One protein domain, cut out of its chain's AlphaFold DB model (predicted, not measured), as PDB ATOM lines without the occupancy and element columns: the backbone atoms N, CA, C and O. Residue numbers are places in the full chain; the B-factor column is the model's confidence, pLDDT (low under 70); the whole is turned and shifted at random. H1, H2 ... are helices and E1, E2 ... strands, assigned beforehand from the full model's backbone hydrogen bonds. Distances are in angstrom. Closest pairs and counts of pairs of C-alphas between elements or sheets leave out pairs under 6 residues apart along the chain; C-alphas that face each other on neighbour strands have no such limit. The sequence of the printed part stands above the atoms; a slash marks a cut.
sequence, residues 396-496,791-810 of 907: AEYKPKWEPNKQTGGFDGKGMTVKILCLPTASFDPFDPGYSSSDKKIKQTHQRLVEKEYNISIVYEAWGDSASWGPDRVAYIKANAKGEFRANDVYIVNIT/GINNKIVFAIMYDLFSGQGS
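AT A GLANCE: This is residues 396 to 496 and 791 to 810 of the 907 residues of the protein "Alpha amylase catalytic domain protein" of Firmicutes bacterium CAG:313 (UniProt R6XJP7). A small parallel sheet of three strands, E2, E1 and E3, has helix H4 crossing over one face, while H1 packs beside the strands with its second half and against H4. H2 and the short H3 lie off the sheet, farthest from the mean of the C-alphas, and residues 396 to 415 form a long opening stretch with no named element. You have 121 printed residues in a mixed class, with four named helices and three named strands in the order E1, H1, E2, H2, H3, E3, H4. The whole is compact, with a radius of gyration of the C-alphas of 15.1 A and spans of 46 by 36 by 22 A.

IN THESE COORDINATES: Start at Ala 396 and go on to C-alpha 416 at (-37.860, 37.756, 4.974), where E1, residues 416 to 422, begins its 19.3 A run. After residues 423 to 439 comes H1, residues 440 to 454, 21.1 A long, then E2, residues 456 to 462, 19.5 A. Next find H2, residues 471 to 480, 14.3 A, the short H3, residues 484 to 487, and E3, residues 491 to 495, 12.3 A. Beyond the cut, H4, residues 794 to 806, runs 17.5 A to C-alpha 806 at (-33.537, 18.362, -3.337).

HOW THE PARTS SIT: Begin at the inner strand E1, with edge strands E2 and E3 as its parallel neighbours. Toward E2, at 27 degrees, look for N 418 and O 457, 2.8 A apart; toward E3, at 14 degrees, for N 492 and O 419, 2.9 A apart. E1, H1, E2 form a strand-helix-strand unit, two parallel neighbour strands with a helix between, and E2, H2, H3, E3 a split one, with E1 between its strands; both crossovers are right-handed. H4 is on the sheet at a height of 9.6 A, over E1 and across the strands at 65 degrees on the local plane. H1 is on the sheet but at the sheet's level, at a height of 2.8 A. H4 touches H1 with residues 800 to 804 alone, the closest C-alphas being those of Gln 447 and Leu 804, 6.2 A apart, at a shallow tilt of 31 degrees, opposite ways. H2 is not on the sheet and meets H3 only through their link; H1 and H2 are apart. In H1, H2 and H4 every O i to N i+4 pair is within hydrogen-bond range; H3 is too short for one.

THE WHOLE: The two farthest C-alphas, those of Ala 396 and Ala 479, are 48.0 A apart. Residues 497 to 790 are not printed, and C-alphas 496 and 791 stand 29.2 A apart across that cut. The link from E1 to H1 is long. Mean pLDDT of the printed part is 78.8, with 16 residues under 70, among them 464 to 468 and 486 to 489.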
ATOM      1  N   ALA A 396     -45.763   6.449   9.476       59.47
ATOM      2  CA  ALA A 396     -44.637   7.039   8.760       59.47
ATOM      3  C   ALA A 396     -44.811   8.561   8.682       59.47
ATOM      4  O   ALA A 396     -45.566   9.077   7.864       59.47
ATOM      5  N   GLU A 397     -44.121   9.271   9.570       69.44
ATOM      6  CA  GLU A 397     -44.002  10.730   9.533       69.44
ATOM      7  C   GLU A 397     -43.226  11.157   8.280       69.44
ATOM      8  O   GLU A 397     -42.242  10.505   7.912       69.44
ATOM      9  N   TYR A 398     -43.661  12.241   7.623       79.12
ATOM     10  CA  TYR A 398     -42.866  12.839   6.555       79.12
ATOM     11  C   TYR A 398     -41.512  13.251   7.123       79.12
ATOM     12  O   TYR A 398     -41.440  13.958   8.127       79.12
ATOM     13  N   LYS A 399     -40.442  12.811   6.468       82.25
ATOM     14  CA  LYS A 399     -39.090  13.237   6.793       82.25
ATOM     15  C   LYS A 399     -38.455  13.796   5.536       82.25
ATOM     16  O   LYS A 399     -38.476  13.093   4.520       82.25
ATOM     17  N   PRO A 400     -37.885  15.011   5.583       87.25
ATOM     18  CA  PRO A 400     -37.034  15.456   4.494       87.25
ATOM     19  C   PRO A 400     -35.881  14.456   4.335       87.25
ATOM     20  O   PRO A 400     -35.550  13.708   5.262       87.25
ATOM     21  N   LYS A 401     -35.242  14.431   3.162       82.69
ATOM     22  CA  LYS A 401     -34.040  13.602   2.960       82.69
ATOM     23  C   LYS A 401     -32.961  13.928   3.985       82.69
ATOM     24  O   LYS A 401     -32.116  13.085   4.278       82.69
ATOM     25  N   TRP A 402     -33.007  15.147   4.513       82.69
ATOM     26  CA  TRP A 402     -32.091  15.644   5.502       82.69
ATOM     27  C   TRP A 402     -32.623  16.869   6.250       82.69
ATOM     28  O   TRP A 402     -33.579  17.491   5.803       82.69
ATOM     29  N   GLU A 403     -31.978  17.232   7.359       85.38
ATOM     30  CA  GLU A 403     -32.365  18.389   8.180       85.38
ATOM     31  C   GLU A 403     -32.109  19.716   7.440       85.38
ATOM     32  O   GLU A 403     -30.942  20.022   7.156       85.38
ATOM     33  N   PRO A 404     -33.152  20.509   7.123       89.69
ATOM     34  CA  PRO A 404     -32.977  21.796   6.459       89.69
ATOM     35  C   PRO A 404     -32.169  22.791   7.304       89.69
ATOM     36  O   PRO A 404     -32.058  22.651   8.521       89.69
ATOM     37  N   ASN A 405     -31.588  23.805   6.663       88.81
ATOM     38  CA  ASN A 405     -30.856  24.919   7.282       88.81
ATOM     39  C   ASN A 405     -29.563  24.541   8.030       88.81
ATOM     40  O   ASN A 405     -28.827  25.389   8.539       88.81
ATOM     41  N   LYS A 406     -29.201  23.257   8.053       85.38
ATOM     42  CA  LYS A 406     -27.988  22.790   8.728       85.38
ATOM     43  C   LYS A 406     -26.705  23.317   8.074       85.38
ATOM     44  O   LYS A 406     -25.746  23.640   8.771       85.38
ATOM     45  N   GLN A 407     -26.685  23.417   6.744       77.38
ATOM     46  CA  GLN A 407     -25.499  23.798   5.956       77.38
ATOM     47  C   GLN A 407     -25.119  25.280   6.092       77.38
ATOM     48  O   GLN A 407     -23.992  25.672   5.792       77.38
ATOM     49  N   THR A 408     -26.051  26.111   6.553       81.88
ATOM     50  CA  THR A 408     -25.837  27.549   6.759       81.88
ATOM     51  C   THR A 408     -25.392  27.871   8.189       81.88
ATOM     52  O   THR A 408     -25.074  29.021   8.479       81.88
ATOM     53  N   GLY A 409     -25.358  26.873   9.081       81.00
ATOM     54  CA  GLY A 409     -25.134  27.082  10.510       81.00
ATOM     55  C   GLY A 409     -26.370  27.586  11.261       81.00
ATOM     56  O   GLY A 409     -26.204  28.198  12.312       81.00
ATOM     57  N   GLY A 410     -27.581  27.336  10.743       83.69
ATOM     58  CA  GLY A 410     -28.828  27.787  11.367       83.69
ATOM     59  C   GLY A 410     -29.158  29.241  11.042       83.69
ATOM     60  O   GLY A 410     -29.528  30.002  11.932       83.69
ATOM     61  N   PHE A 411     -28.974  29.645   9.784       84.50
ATOM     62  CA  PHE A 411     -29.332  30.984   9.324       84.50
ATOM     63  C   PHE A 411     -30.790  31.323   9.663       84.50
ATOM     64  O   PHE A 411     -31.693  30.550   9.358       84.50
ATOM     65  N   ASP A 412     -31.016  32.501  10.241       82.00
ATOM     66  CA  ASP A 412     -32.348  33.005  10.567       82.00
ATOM     67  C   ASP A 412     -32.710  34.169   9.640       82.00
ATOM     68  O   ASP A 412     -32.133  35.260   9.702       82.00
ATOM     69  N   GLY A 413     -33.693  33.928   8.777       74.25
ATOM     70  CA  GLY A 413     -34.194  34.885   7.809       74.25
ATOM     71  C   GLY A 413     -35.082  35.981   8.397       74.25
ATOM     72  O   GLY A 413     -35.375  36.950   7.692       74.25
ATOM     73  N   LYS A 414     -35.494  35.886   9.668       69.00
ATOM     74  CA  LYS A 414     -36.318  36.882  10.383       69.00
ATOM     75  C   LYS A 414     -37.586  37.302   9.630       69.00
ATOM     76  O   LYS A 414     -37.940  38.479   9.593       69.00
ATOM     77  N   GLY A 415     -38.254  36.340   8.998       65.69
ATOM     78  CA  GLY A 415     -39.492  36.527   8.242       65.69
ATOM     79  C   GLY A 415     -39.315  37.186   6.871       65.69
ATOM     80  O   GLY A 415     -40.285  37.715   6.328       65.69
ATOM     81  N   MET A 416     -38.097  37.205   6.313       74.75
ATOM     82  CA  MET A 416     -37.860  37.756   4.974       74.75
ATOM     83  C   MET A 416     -38.546  36.941   3.871       74.75
ATOM     84  O   MET A 416     -38.799  35.746   4.015       74.75
ATOM     85  N   THR A 417     -38.777  37.578   2.725       78.62
ATOM     86  CA  THR A 417     -39.354  36.930   1.542       78.62
ATOM     87  C   THR A 417     -38.273  36.513   0.544       78.62
ATOM     88  O   THR A 417     -37.452  37.332   0.134       78.62
ATOM     89  N   VAL A 418     -38.322  35.254   0.113       83.81
ATOM     90  CA  VAL A 418     -37.535  34.664  -0.974       83.81
ATOM     91  C   VAL A 418     -38.407  34.573  -2.219       83.81
ATOM     92  O   VAL A 418     -39.432  33.894  -2.205       83.81
ATOM     93  N   LYS A 419     -38.001  35.242  -3.301       84.12
ATOM     94  CA  LYS A 419     -38.770  35.288  -4.551       84.12
ATOM     95  C   LYS A 419     -38.183  34.367  -5.617       84.12
ATOM     96  O   LYS A 419     -36.980  34.402  -5.886       84.12
ATOM     97  N   ILE A 420     -39.044  33.573  -6.252       88.75
ATOM     98  CA  ILE A 420     -38.700  32.640  -7.329       88.75
ATOM     99  C   ILE A 420     -39.482  33.020  -8.588       88.75
ATOM    100  O   ILE A 420     -40.681  32.763  -8.691       88.75
ATOM    101  N   LEU A 421     -38.796  33.599  -9.572       87.56
ATOM    102  CA  LEU A 421     -39.381  33.943 -10.870       87.56
ATOM    103  C   LEU A 421     -39.546  32.685 -11.732       87.56
ATOM    104  O   LEU A 421     -38.561  32.033 -12.092       87.56
ATOM    105  N   CYS A 422     -40.788  32.350 -12.082       83.94
ATOM    106  CA  CYS A 422     -41.155  31.141 -12.824       83.94
ATOM    107  C   CYS A 422     -42.374  31.376 -13.740       83.94
ATOM    108  O   CYS A 422     -43.092  32.361 -13.597       83.94
ATOM    109  N   LEU A 423     -42.612  30.508 -14.733       76.25
ATOM    110  CA  LEU A 423     -43.857  30.551 -15.517       76.25
ATOM    111  C   LEU A 423     -44.287  29.161 -16.006       76.25
ATOM    112  O   LEU A 423     -43.447  28.467 -16.583       76.25
ATOM    113  N   PRO A 424     -45.585  28.816 -15.907       74.81
ATOM    114  CA  PRO A 424     -46.610  29.515 -15.119       74.81
ATOM    115  C   PRO A 424     -46.442  29.205 -13.627       74.81
ATOM    116  O   PRO A 424     -46.035  28.098 -13.291       74.81
ATOM    117  N   THR A 425     -46.783  30.135 -12.727       81.19
ATOM    118  CA  THR A 425     -46.695  29.912 -11.264       81.19
ATOM    119  C   THR A 425     -47.450  28.660 -10.829       81.19
ATOM    120  O   THR A 425     -46.915  27.873 -10.059       81.19
ATOM    121  N   ALA A 426     -48.610  28.396 -11.435       77.94
ATOM    122  CA  ALA A 426     -49.421  27.200 -11.208       77.94
ATOM    123  C   ALA A 426     -48.706  25.860 -11.490       77.94
ATOM    124  O   ALA A 426     -49.183  24.818 -11.054       77.94
ATOM    125  N   SER A 427     -47.570  25.854 -12.198       78.19
ATOM    126  CA  SER A 427     -46.746  24.649 -12.390       78.19
ATOM    127  C   SER A 427     -45.691  24.445 -11.296       78.19
ATOM    128  O   SER A 427     -45.116  23.360 -11.206       78.19
ATOM    129  N   PHE A 428     -45.415  25.462 -10.475       82.62
ATOM    130  CA  PHE A 428     -44.322  25.462  -9.496       82.62
ATOM    131  C   PHE A 428     -44.804  25.667  -8.061       82.62
ATOM    132  O   PHE A 428     -44.321  24.962  -7.179       82.62
ATOM    133  N   ASP A 429     -45.744  26.586  -7.839       86.06
ATOM    134  CA  ASP A 429     -46.275  26.920  -6.520       86.06
ATOM    135  C   ASP A 429     -47.305  25.872  -6.077       86.06
ATOM    136  O   ASP A 429     -48.406  25.819  -6.633       86.06
ATOM    137  N   PRO A 430     -47.000  25.041  -5.066       82.50
ATOM    138  CA  PRO A 430     -47.917  24.006  -4.620       82.50
ATOM    139  C   PRO A 430     -49.138  24.578  -3.870       82.50
ATOM    140  O   PRO A 430     -50.081  23.832  -3.599       82.50
ATOM    141  N   PHE A 431     -49.160  25.871  -3.536       77.25
ATOM    142  CA  PHE A 431     -50.304  26.577  -2.948       77.25
ATOM    143  C   PHE A 431     -51.177  27.294  -3.986       77.25
ATOM    144  O   PHE A 431     -52.282  27.719  -3.647       77.25
ATOM    145  N   ASP A 432     -50.752  27.366  -5.249       77.44
ATOM    146  CA  ASP A 432     -51.569  27.921  -6.327       77.44
ATOM    147  C   ASP A 432     -52.810  27.021  -6.571       77.44
ATOM    148  O   ASP A 432     -52.695  25.782  -6.643       77.44
ATOM    149  N   PRO A 433     -54.027  27.593  -6.689       67.75
ATOM    150  CA  PRO A 433     -55.238  26.829  -6.995       67.75
ATOM    151  C   PRO A 433     -55.142  26.021  -8.298       67.75
ATOM    152  O   PRO A 433     -55.735  24.946  -8.393       67.75
ATOM    153  N   GLY A 434     -54.378  26.502  -9.282       70.94
ATOM    154  CA  GLY A 434     -54.116  25.828 -10.553       70.94
ATOM    155  C   GLY A 434     -53.105  24.680 -10.469       70.94
ATOM    156  O   GLY A 434     -52.988  23.909 -11.426       70.94
ATOM    157  N   TYR A 435     -52.402  24.514  -9.342       72.88
ATOM    158  CA  TYR A 435     -51.442  23.428  -9.156       72.88
ATOM    159  C   TYR A 435     -52.148  22.077  -9.040       72.88
ATOM    160  O   TYR A 435     -52.902  21.834  -8.090       72.88
ATOM    161  N   SER A 436     -51.880  21.188  -9.999       71.38
ATOM    162  CA  SER A 436     -52.626  19.935 -10.204       71.38
ATOM    163  C   SER A 436     -51.773  18.661 -10.156       71.38
ATOM    164  O   SER A 436     -52.281  17.571 -10.415       71.38
ATOM    165  N   SER A 437     -50.492  18.759  -9.787       70.69
ATOM    166  CA  SER A 437     -49.620  17.585  -9.673       70.69
ATOM    167  C   SER A 437     -49.967  16.717  -8.455       70.69
ATOM    168  O   SER A 437     -50.387  17.207  -7.403       70.69
ATOM    169  N   SER A 438     -49.750  15.403  -8.576       65.62
ATOM    170  CA  SER A 438     -50.018  14.420  -7.518       65.62
ATOM    171  C   SER A 438     -49.155  14.607  -6.265       65.62
ATOM    172  O   SER A 438     -49.495  14.088  -5.208       65.62
ATOM    173  N   ASP A 439     -48.050  15.346  -6.372       70.81
ATOM    174  CA  ASP A 439     -47.135  15.671  -5.271       70.81
ATOM    175  C   ASP A 439     -47.495  16.976  -4.529       70.81
ATOM    176  O   ASP A 439     -46.755  17.393  -3.637       70.81
ATOM    177  N   LYS A 440     -48.639  17.610  -4.838       74.56
ATOM    178  CA  LYS A 440     -49.072  18.885  -4.231       74.56
ATOM    179  C   LYS A 440     -48.939  18.893  -2.708       74.56
ATOM    180  O   LYS A 440     -48.268  19.754  -2.152       74.56
ATOM    181  N   LYS A 441     -49.523  17.901  -2.028       73.81
ATOM    182  CA  LYS A 441     -49.545  17.838  -0.554       73.81
ATOM    183  C   LYS A 441     -48.151  17.705   0.052       73.81
ATOM    184  O   LYS A 441     -47.841  18.368   1.041       73.81
ATOM    185  N   ILE A 442     -47.307  16.861  -0.542       79.19
ATOM    186  CA  ILE A 442     -45.955  16.649  -0.028       79.19
ATOM    187  C   ILE A 442     -45.076  17.879  -0.259       79.19
ATOM    188  O   ILE A 442     -44.307  18.247   0.624       79.19
ATOM    189  N   LYS A 443     -45.258  18.582  -1.381       83.69
ATOM    190  CA  LYS A 443     -44.579  19.853  -1.656       83.69
ATOM    191  C   LYS A 443     -45.031  20.979  -0.735       83.69
ATOM    192  O   LYS A 443     -44.174  21.674  -0.210       83.69
ATOM    193  N   GLN A 444     -46.332  21.113  -0.467       79.88
ATOM    194  CA  GLN A 444     -46.849  22.069   0.523       79.88
ATOM    195  C   GLN A 444     -46.240  21.819   1.911       79.88
ATOM    196  O   GLN A 444     -45.768  22.746   2.564       79.88
ATOM    197  N   THR A 445     -46.218  20.552   2.340       79.44
ATOM    198  CA  THR A 445     -45.645  20.144   3.633       79.44
ATOM    199  C   THR A 445     -44.152  20.464   3.701       79.44
ATOM    200  O   THR A 445     -43.678  21.042   4.676       79.44
ATOM    201  N   HIS A 446     -43.409  20.109   2.651       87.06
ATOM    202  CA  HIS A 446     -41.970  20.334   2.586       87.06
ATOM    203  C   HIS A 446     -41.610  21.819   2.518       87.06
ATOM    204  O   HIS A 446     -40.723  22.255   3.243       87.06
ATOM    205  N   GLN A 447     -42.320  22.611   1.709       88.06
ATOM    206  CA  GLN A 447     -42.089  24.052   1.610       88.06
ATOM    207  C   GLN A 447     -42.282  24.742   2.964       88.06
ATOM    208  O   GLN A 447     -41.398  25.488   3.368       88.06
ATOM    209  N   ARG A 448     -43.359  24.435   3.704       79.25
ATOM    210  CA  ARG A 448     -43.583  24.986   5.055       79.25
ATOM    211  C   ARG A 448     -42.469  24.627   6.029       79.25
ATOM    212  O   ARG A 448     -42.057  25.458   6.831       79.25
ATOM    213  N   LEU A 449     -41.958  23.396   5.954       84.12
ATOM    214  CA  LEU A 449     -40.814  22.989   6.765       84.12
ATOM    215  C   LEU A 449     -39.588  23.851   6.444       84.12
ATOM    216  O   LEU A 449     -38.966  24.369   7.364       84.12
ATOM    217  N   VAL A 450     -39.265  24.055   5.164       90.25
ATOM    218  CA  VAL A 450     -38.144  24.923   4.767       90.25
ATOM    219  C   VAL A 450     -38.376  26.372   5.212       90.25
ATOM    220  O   VAL A 450     -37.485  26.962   5.816       90.25
ATOM    221  N   GLU A 451     -39.567  26.931   4.983       83.94
ATOM    222  CA  GLU A 451     -39.951  28.279   5.428       83.94
ATOM    223  C   GLU A 451     -39.773  28.455   6.939       83.94
ATOM    224  O   GLU A 451     -39.194  29.444   7.389       83.94
ATOM    225  N   LYS A 452     -40.197  27.463   7.727       81.19
ATOM    226  CA  LYS A 452     -40.055  27.453   9.182       81.19
ATOM    227  C   LYS A 452     -38.596  27.361   9.627       81.19
ATOM    228  O   LYS A 452     -38.176  28.171  10.447       81.19
ATOM    229  N   GLU A 453     -37.836  26.388   9.124       85.44
ATOM    230  CA  GLU A 453     -36.457  26.144   9.579       85.44
ATOM    231  C   GLU A 453     -35.517  27.306   9.229       85.44
ATOM    232  O   GLU A 453     -34.570  27.564   9.966       85.44
ATOM    233  N   TYR A 454     -35.793  28.030   8.141       87.00
ATOM    234  CA  TYR A 454     -35.064  29.239   7.748       87.00
ATOM    235  C   TYR A 454     -35.696  30.541   8.268       87.00
ATOM    236  O   TYR A 454     -35.087  31.598   8.109       87.00
ATOM    237  N   ASN A 455     -36.898  30.498   8.853       75.19
ATOM    238  CA  ASN A 455     -37.717  31.666   9.205       75.19
ATOM    239  C   ASN A 455     -37.861  32.663   8.032       75.19
ATOM    240  O   ASN A 455     -37.464  33.828   8.116       75.19
ATOM    241  N   ILE A 456     -38.401  32.183   6.912       79.88
ATOM    242  CA  ILE A 456     -38.619  32.920   5.656       79.88
ATOM    243  C   ILE A 456     -40.007  32.626   5.076       79.88
ATOM    244  O   ILE A 456     -40.689  31.707   5.516       79.88
ATOM    245  N   SER A 457     -40.390  33.356   4.030       78.50
ATOM    246  CA  SER A 457     -41.527  33.026   3.158       78.50
ATOM    247  C   SER A 457     -41.050  32.833   1.730       78.50
ATOM    248  O   SER A 457     -40.299  33.667   1.226       78.50
ATOM    249  N   ILE A 458     -41.509  31.789   1.053       86.56
ATOM    250  CA  ILE A 458     -41.179  31.518  -0.345       86.56
ATOM    251  C   ILE A 458     -42.357  31.954  -1.214       86.56
ATOM    252  O   ILE A 458     -43.492  31.534  -1.007       86.56
ATOM    253  N   VAL A 459     -42.078  32.804  -2.201       82.25
ATOM    254  CA  VAL A 459     -43.079  33.344  -3.124       82.25
ATOM    255  C   VAL A 459     -42.659  33.042  -4.552       82.25
ATOM    256  O   VAL A 459     -41.565  33.409  -4.984       82.25
ATOM    257  N   TYR A 460     -43.548  32.394  -5.299       85.81
ATOM    258  CA  TYR A 460     -43.390  32.189  -6.732       85.81
ATOM    259  C   TYR A 460     -44.016  33.365  -7.476       85.81
ATOM    260  O   TYR A 460     -45.195  33.665  -7.307       85.81
ATOM    261  N   GLU A 461     -43.227  34.034  -8.307       83.94
ATOM    262  CA  GLU A 461     -43.673  35.187  -9.083       83.94
ATOM    263  C   GLU A 461     -43.685  34.844 -10.570       83.94
ATOM    264  O   GLU A 461     -42.743  34.246 -11.101       83.94
ATOM    265  N   ALA A 462     -44.766  35.226 -11.249       80.62
ATOM    266  CA  ALA A 462     -44.834  35.147 -12.698       80.62
ATOM    267  C   ALA A 462     -43.890  36.181 -13.324       80.62
ATOM    268  O   ALA A 462     -43.668  37.264 -12.782       80.62
ATOM    269  N   TRP A 463     -43.382  35.876 -14.514       76.12
ATOM    270  CA  TRP A 463     -42.746  36.894 -15.345       76.12
ATOM    271  C   TRP A 463     -43.802  37.932 -15.747       76.12
ATOM    272  O   TRP A 463     -44.898  37.552 -16.157       76.12
ATOM    273  N   GLY A 464     -43.491  39.227 -15.621       66.69
ATOM    274  CA  GLY A 464     -44.420  40.294 -16.008       66.69
ATOM    275  C   GLY A 464     -44.779  40.262 -17.501       66.69
ATOM    276  O   GLY A 464     -44.043  39.693 -18.308       66.69
ATOM    277  N   ASP A 465     -45.876  40.924 -17.882       62.50
ATOM    278  CA  ASP A 465     -46.442  40.895 -19.247       62.50
ATOM    279  C   ASP A 465     -45.444  41.289 -20.355       62.50
ATOM    280  O   ASP A 465     -45.561  40.850 -21.498       62.50
ATOM    281  N   SER A 466     -44.426  42.094 -20.026       56.88
ATOM    282  CA  SER A 466     -43.355  42.508 -20.941       56.88
ATOM    283  C   SER A 466     -42.201  41.501 -21.081       56.88
ATOM    284  O   SER A 466     -41.250  41.781 -21.803       56.88
ATOM    285  N   ALA A 467     -42.236  40.369 -20.373       67.38
ATOM    286  CA  ALA A 467     -41.182  39.351 -20.309       67.38
ATOM    287  C   ALA A 467     -41.743  37.941 -20.584       67.38
ATOM    288  O   ALA A 467     -41.486  36.978 -19.856       67.38
ATOM    289  N   SER A 468     -42.536  37.827 -21.650       63.97
ATOM    290  CA  SER A 468     -43.318  36.627 -21.958       63.97
ATOM    291  C   SER A 468     -42.460  35.355 -22.097       63.97
ATOM    292  O   SER A 468     -42.745  34.357 -21.427       63.97
ATOM    293  N   TRP A 469     -41.358  35.392 -22.862       70.56
ATOM    294  CA  TRP A 469     -40.399  34.282 -22.995       70.56
ATOM    295  C   TRP A 469     -39.052  34.714 -23.621       70.56
ATOM    296  O   TRP A 469     -38.945  35.781 -24.223       70.56
ATOM    297  N   GLY A 470     -38.018  33.869 -23.511       70.44
ATOM    298  CA  GLY A 470     -36.806  33.941 -24.339       70.44
ATOM    299  C   GLY A 470     -36.067  35.291 -24.277       70.44
ATOM    300  O   GLY A 470     -35.699  35.721 -23.179       70.44
ATOM    301  N   PRO A 471     -35.830  35.969 -25.422       69.12
ATOM    302  CA  PRO A 471     -35.121  37.251 -25.464       69.12
ATOM    303  C   PRO A 471     -35.694  38.330 -24.541       69.12
ATOM    304  O   PRO A 471     -34.915  39.070 -23.940       69.12
ATOM    305  N   ASP A 472     -37.018  38.390 -24.373       75.75
ATOM    306  CA  ASP A 472     -37.668  39.394 -23.523       75.75
ATOM    307  C   ASP A 472     -37.330  39.176 -22.045       75.75
ATOM    308  O   ASP A 472     -37.051  40.127 -21.317       75.75
ATOM    309  N   ARG A 473     -37.261  37.914 -21.598       82.00
ATOM    310  CA  ARG A 473     -36.820  37.573 -20.234       82.00
ATOM    311  C   ARG A 473     -35.349  37.863 -20.030       82.00
ATOM    312  O   ARG A 473     -34.972  38.421 -19.005       82.00
ATOM    313  N   VAL A 474     -34.515  37.533 -21.014       78.44
ATOM    314  CA  VAL A 474     -33.086  37.855 -20.966       78.44
ATOM    315  C   VAL A 474     -32.882  39.373 -20.882       78.44
ATOM    316  O   VAL A 474     -32.067  39.830 -20.082       78.44
ATOM    317  N   ALA A 475     -33.638  40.165 -21.646       81.00
ATOM    318  CA  ALA A 475     -33.616  41.625 -21.574       81.00
ATOM    319  C   ALA A 475     -34.124  42.149 -20.221       81.00
ATOM    320  O   ALA A 475     -33.482  43.015 -19.627       81.00
ATOM    321  N   TYR A 476     -35.221  41.588 -19.705       84.19
ATOM    322  CA  TYR A 476     -35.774  41.934 -18.398       84.19
ATOM    323  C   TYR A 476     -34.774  41.674 -17.265       84.19
ATOM    324  O   TYR A 476     -34.548  42.558 -16.440       84.19
ATOM    325  N   ILE A 477     -34.108  40.513 -17.255       86.00
ATOM    326  CA  ILE A 477     -33.076  40.206 -16.255       86.00
ATOM    327  C   ILE A 477     -31.933  41.215 -16.356       86.00
ATOM    328  O   ILE A 477     -31.546  41.792 -15.348       86.00
ATOM    329  N   LYS A 478     -31.417  41.480 -17.563       84.56
ATOM    330  CA  LYS A 478     -30.326  42.451 -17.767       84.56
ATOM    331  C   LYS A 478     -30.680  43.850 -17.263       84.56
ATOM    332  O   LYS A 478     -29.845  44.501 -16.643       84.56
ATOM    333  N   ALA A 479     -31.904  44.305 -17.522       83.38
ATOM    334  CA  ALA A 479     -32.362  45.623 -17.101       83.38
ATOM    335  C   ALA A 479     -32.484  45.746 -15.572       83.38
ATOM    336  O   ALA A 479     -32.228  46.818 -15.028       83.38
ATOM    337  N   ASN A 480     -32.830  44.654 -14.877       81.56
ATOM    338  CA  ASN A 480     -33.167  44.679 -13.450       81.56
ATOM    339  C   ASN A 480     -32.094  44.080 -12.523       81.56
ATOM    340  O   ASN A 480     -32.105  44.376 -11.328       81.56
ATOM    341  N   ALA A 481     -31.121  43.324 -13.047       77.25
ATOM    342  CA  ALA A 481     -30.046  42.688 -12.274       77.25
ATOM    343  C   ALA A 481     -29.163  43.676 -11.502       77.25
ATOM    344  O   ALA A 481     -28.604  43.318 -10.469       77.25
ATOM    345  N   LYS A 482     -29.049  44.924 -11.973       72.88
ATOM    346  CA  LYS A 482     -28.325  46.010 -11.285       72.88
ATOM    347  C   LYS A 482     -29.262  47.006 -10.571       72.88
ATOM    348  O   LYS A 482     -28.775  47.979 -10.005       72.88
ATOM    349  N   GLY A 483     -30.577  46.761 -10.593       73.44
ATOM    350  CA  GLY A 483     -31.637  47.626 -10.059       73.44
ATOM    351  C   GLY A 483     -32.544  46.892  -9.067       73.44
ATOM    352  O   GLY A 483     -32.113  46.578  -7.961       73.44
ATOM    353  N   GLU A 484     -33.794  46.614  -9.455       71.88
ATOM    354  CA  GLU A 484     -34.819  45.973  -8.608       71.88
ATOM    355  C   GLU A 484     -34.330  44.688  -7.918       71.88
ATOM    356  O   GLU A 484     -34.611  44.478  -6.734       71.88
ATOM    357  N   PHE A 485     -33.551  43.855  -8.618       72.25
ATOM    358  CA  PHE A 485     -33.032  42.612  -8.049       72.25
ATOM    359  C   PHE A 485     -31.953  42.818  -6.988       72.25
ATOM    360  O   PHE A 485     -31.771  41.945  -6.154       72.25
ATOM    361  N   ARG A 486     -31.251  43.958  -6.983       65.50
ATOM    362  CA  ARG A 486     -30.328  44.324  -5.891       65.50
ATOM    363  C   ARG A 486     -31.043  45.028  -4.743       65.50
ATOM    364  O   ARG A 486     -30.541  45.028  -3.627       65.50
ATOM    365  N   ALA A 487     -32.193  45.642  -5.021       61.16
ATOM    366  CA  ALA A 487     -33.002  46.345  -4.030       61.16
ATOM    367  C   ALA A 487     -33.884  45.406  -3.183       61.16
ATOM    368  O   ALA A 487     -34.252  45.766  -2.062       61.16
ATOM    369  N   ASN A 488     -34.213  44.207  -3.683       60.53
ATOM    370  CA  ASN A 488     -34.771  43.128  -2.864       60.53
ATOM    371  C   ASN A 488     -33.710  42.037  -2.678       60.53
ATOM    372  O   ASN A 488     -33.065  41.641  -3.637       60.53
ATOM    373  N   ASP A 489     -33.531  41.546  -1.454       58.44
ATOM    374  CA  ASP A 489     -32.327  40.795  -1.071       58.44
ATOM    375  C   ASP A 489     -32.222  39.378  -1.655       58.44
ATOM    376  O   ASP A 489     -31.157  38.769  -1.560       58.44
ATOM    377  N   VAL A 490     -33.299  38.839  -2.251       72.94
ATOM    378  CA  VAL A 490     -33.326  37.465  -2.774       72.94
ATOM    379  C   VAL A 490     -34.163  37.335  -4.048       72.94
ATOM    380  O   VAL A 490     -35.388  37.431  -3.998       72.94
ATOM    381  N   TYR A 491     -33.504  37.008  -5.165       81.31
ATOM    382  CA  TYR A 491     -34.156  36.545  -6.393       81.31
ATOM    383  C   TYR A 491     -33.496  35.284  -6.944       81.31
ATOM    384  O   TYR A 491     -32.292  35.240  -7.210       81.31
ATOM    385  N   ILE A 492     -34.334  34.281  -7.175       87.50
ATOM    386  CA  ILE A 492     -34.008  33.062  -7.903       87.50
ATOM    387  C   ILE A 492     -34.751  33.126  -9.232       87.50
ATOM    388  O   ILE A 492     -35.944  33.428  -9.264       87.50
ATOM    389  N   VAL A 493     -34.066  32.824 -10.331       87.62
ATOM    390  CA  VAL A 493     -34.689  32.782 -11.656       87.62
ATOM    391  C   VAL A 493     -34.711  31.360 -12.187       87.62
ATOM    392  O   VAL A 493     -33.692  30.674 -12.215       87.62
ATOM    393  N   ASN A 494     -35.886  30.915 -12.619       84.31
ATOM    394  CA  ASN A 494     -36.046  29.690 -13.378       84.31
ATOM    395  C   ASN A 494     -35.894  30.014 -14.875       84.31
ATOM    396  O   ASN A 494     -36.760  30.658 -15.472       84.31
ATOM    397  N   ILE A 495     -34.753  29.640 -15.457       76.88
ATOM    398  CA  ILE A 495     -34.338  30.011 -16.816       76.88
ATOM    399  C   ILE A 495     -33.870  28.792 -17.603       76.88
ATOM    400  O   ILE A 495     -33.429  27.803 -17.027       76.88
ATOM    401  N   THR A 496     -33.903  28.869 -18.928       73.50
ATOM    402  CA  THR A 496     -33.277  27.841 -19.767       73.50
ATOM    403  C   THR A 496     -31.753  27.960 -19.694       73.50
ATOM    404  O   THR A 496     -31.199  29.064 -19.728       73.50
ATOM    405  N   GLY A 791     -28.133  39.250   6.928       73.69
ATOM    406  CA  GLY A 791     -26.894  38.533   6.621       73.69
ATOM    407  C   GLY A 791     -27.007  37.570   5.438       73.69
ATOM    408  O   GLY A 791     -26.105  36.751   5.246       73.69
ATOM    409  N   ILE A 792     -28.083  37.652   4.643       78.00
ATOM    410  CA  ILE A 792     -28.259  36.786   3.477       78.00
ATOM    411  C   ILE A 792     -27.206  37.065   2.400       78.00
ATOM    412  O   ILE A 792     -26.746  38.192   2.199       78.00
ATOM    413  N   ASN A 793     -26.798  36.011   1.705       81.69
ATOM    414  CA  ASN A 793     -25.863  36.062   0.589       81.69
ATOM    415  C   ASN A 793     -26.206  34.952  -0.419       81.69
ATOM    416  O   ASN A 793     -27.016  34.069  -0.129       81.69
ATOM    417  N   ASN A 794     -25.554  34.965  -1.583       81.19
ATOM    418  CA  ASN A 794     -25.804  33.991  -2.653       81.19
ATOM    419  C   ASN A 794     -25.643  32.530  -2.182       81.19
ATOM    420  O   ASN A 794     -26.365  31.652  -2.653       81.19
ATOM    421  N   LYS A 795     -24.761  32.273  -1.202       82.06
ATOM    422  CA  LYS A 795     -24.579  30.950  -0.588       82.06
ATOM    423  C   LYS A 795     -25.828  30.487   0.164       82.06
ATOM    424  O   LYS A 795     -26.273  29.356  -0.013       82.06
ATOM    425  N   ILE A 796     -26.406  31.355   0.990       86.50
ATOM    426  CA  ILE A 796     -27.627  31.061   1.749       86.50
ATOM    427  C   ILE A 796     -28.820  30.890   0.803       86.50
ATOM    428  O   ILE A 796     -29.587  29.944   0.969       86.50
ATOM    429  N   VAL A 797     -28.942  31.738  -0.225       87.44
ATOM    430  CA  VAL A 797     -29.995  31.615  -1.254       87.44
ATOM    431  C   VAL A 797     -29.928  30.254  -1.946       87.44
ATOM    432  O   VAL A 797     -30.947  29.580  -2.101       87.44
ATOM    433  N   PHE A 798     -28.723  29.807  -2.303       85.00
ATOM    434  CA  PHE A 798     -28.527  28.484  -2.878       85.00
ATOM    435  C   PHE A 798     -28.887  27.354  -1.899       85.00
ATOM    436  O   PHE A 798     -29.556  26.403  -2.295       85.00
ATOM    437  N   ALA A 799     -28.504  27.458  -0.620       86.06
ATOM    438  CA  ALA A 799     -28.858  26.459   0.391       86.06
ATOM    439  C   ALA A 799     -30.385  26.320   0.557       86.06
ATOM    440  O   ALA A 799     -30.891  25.201   0.599       86.06
ATOM    441  N   ILE A 800     -31.122  27.439   0.549       89.38
ATOM    442  CA  ILE A 800     -32.595  27.444   0.573       89.38
ATOM    443  C   ILE A 800     -33.153  26.671  -0.626       89.38
ATOM    444  O   ILE A 800     -34.016  25.814  -0.454       89.38
ATOM    445  N   MET A 801     -32.646  26.919  -1.838       87.56
ATOM    446  CA  MET A 801     -33.064  26.172  -3.031       87.56
ATOM    447  C   MET A 801     -32.747  24.681  -2.930       87.56
ATOM    448  O   MET A 801     -33.555  23.841  -3.328       87.56
ATOM    449  N   TYR A 802     -31.558  24.349  -2.434       82.94
ATOM    450  CA  TYR A 802     -31.109  22.972  -2.302       82.94
ATOM    451  C   TYR A 802     -32.010  22.187  -1.345       82.94
ATOM    452  O   TYR A 802     -32.466  21.091  -1.684       82.94
ATOM    453  N   ASP A 803     -32.342  22.777  -0.199       88.44
ATOM    454  CA  ASP A 803     -33.255  22.186   0.773       88.44
ATOM    455  C   ASP A 803     -34.684  22.125   0.237       88.44
ATOM    456  O   ASP A 803     -35.322  21.077   0.341       88.44
ATOM    457  N   LEU A 804     -35.167  23.186  -0.415       89.31
ATOM    458  CA  LEU A 804     -36.507  23.248  -1.000       89.31
ATOM    459  C   LEU A 804     -36.723  22.182  -2.078       89.31
ATOM    460  O   LEU A 804     -37.721  21.468  -2.048       89.31
ATOM    461  N   PHE A 805     -35.796  22.051  -3.028       82.94
ATOM    462  CA  PHE A 805     -35.991  21.185  -4.190       82.94
ATOM    463  C   PHE A 805     -35.404  19.789  -3.999       82.94
ATOM    464  O   PHE A 805     -36.048  18.791  -4.323       82.94
ATOM    465  N   SER A 806     -34.185  19.670  -3.477       78.75
ATOM    466  CA  SER A 806     -33.537  18.362  -3.337       78.75
ATOM    467  C   SER A 806     -33.733  17.724  -1.973       78.75
ATOM    468  O   SER A 806     -33.727  16.490  -1.903       78.75
ATOM    469  N   GLY A 807     -33.997  18.517  -0.933       80.19
ATOM    470  CA  GLY A 807     -34.292  18.027   0.415       80.19
ATOM    471  C   GLY A 807     -35.653  17.347   0.556       80.19
ATOM    472  O   GLY A 807     -35.897  16.703   1.575       80.19
ATOM    473  N   GLN A 808     -36.525  17.424  -0.460       84.31
ATOM    474  CA  GLN A 808     -37.847  16.801  -0.420       84.31
ATOM    475  C   GLN A 808     -37.736  15.278  -0.247       84.31
ATOM    476  O   GLN A 808     -37.139  14.584  -1.078       84.31
ATOM    477  N   GLY A 809     -38.322  14.760   0.831       82.06
ATOM    478  CA  GLY A 809     -38.412  13.334   1.127       82.06
ATOM    479  C   GLY A 809     -39.499  12.612   0.329       82.06
ATOM    480  O   GLY A 809     -40.235  13.202  -0.464       82.06
ATOM    481  N   SER A 810     -39.611  11.304   0.546       80.75
ATOM    482  CA  SER A 810     -40.692  10.503  -0.035       80.75
ATOM    483  C   SER A 810     -42.012  10.778   0.682       80.75
ATOM    484  O   SER A 810     -42.040  10.838   1.910       80.75
TER     485      SER A 810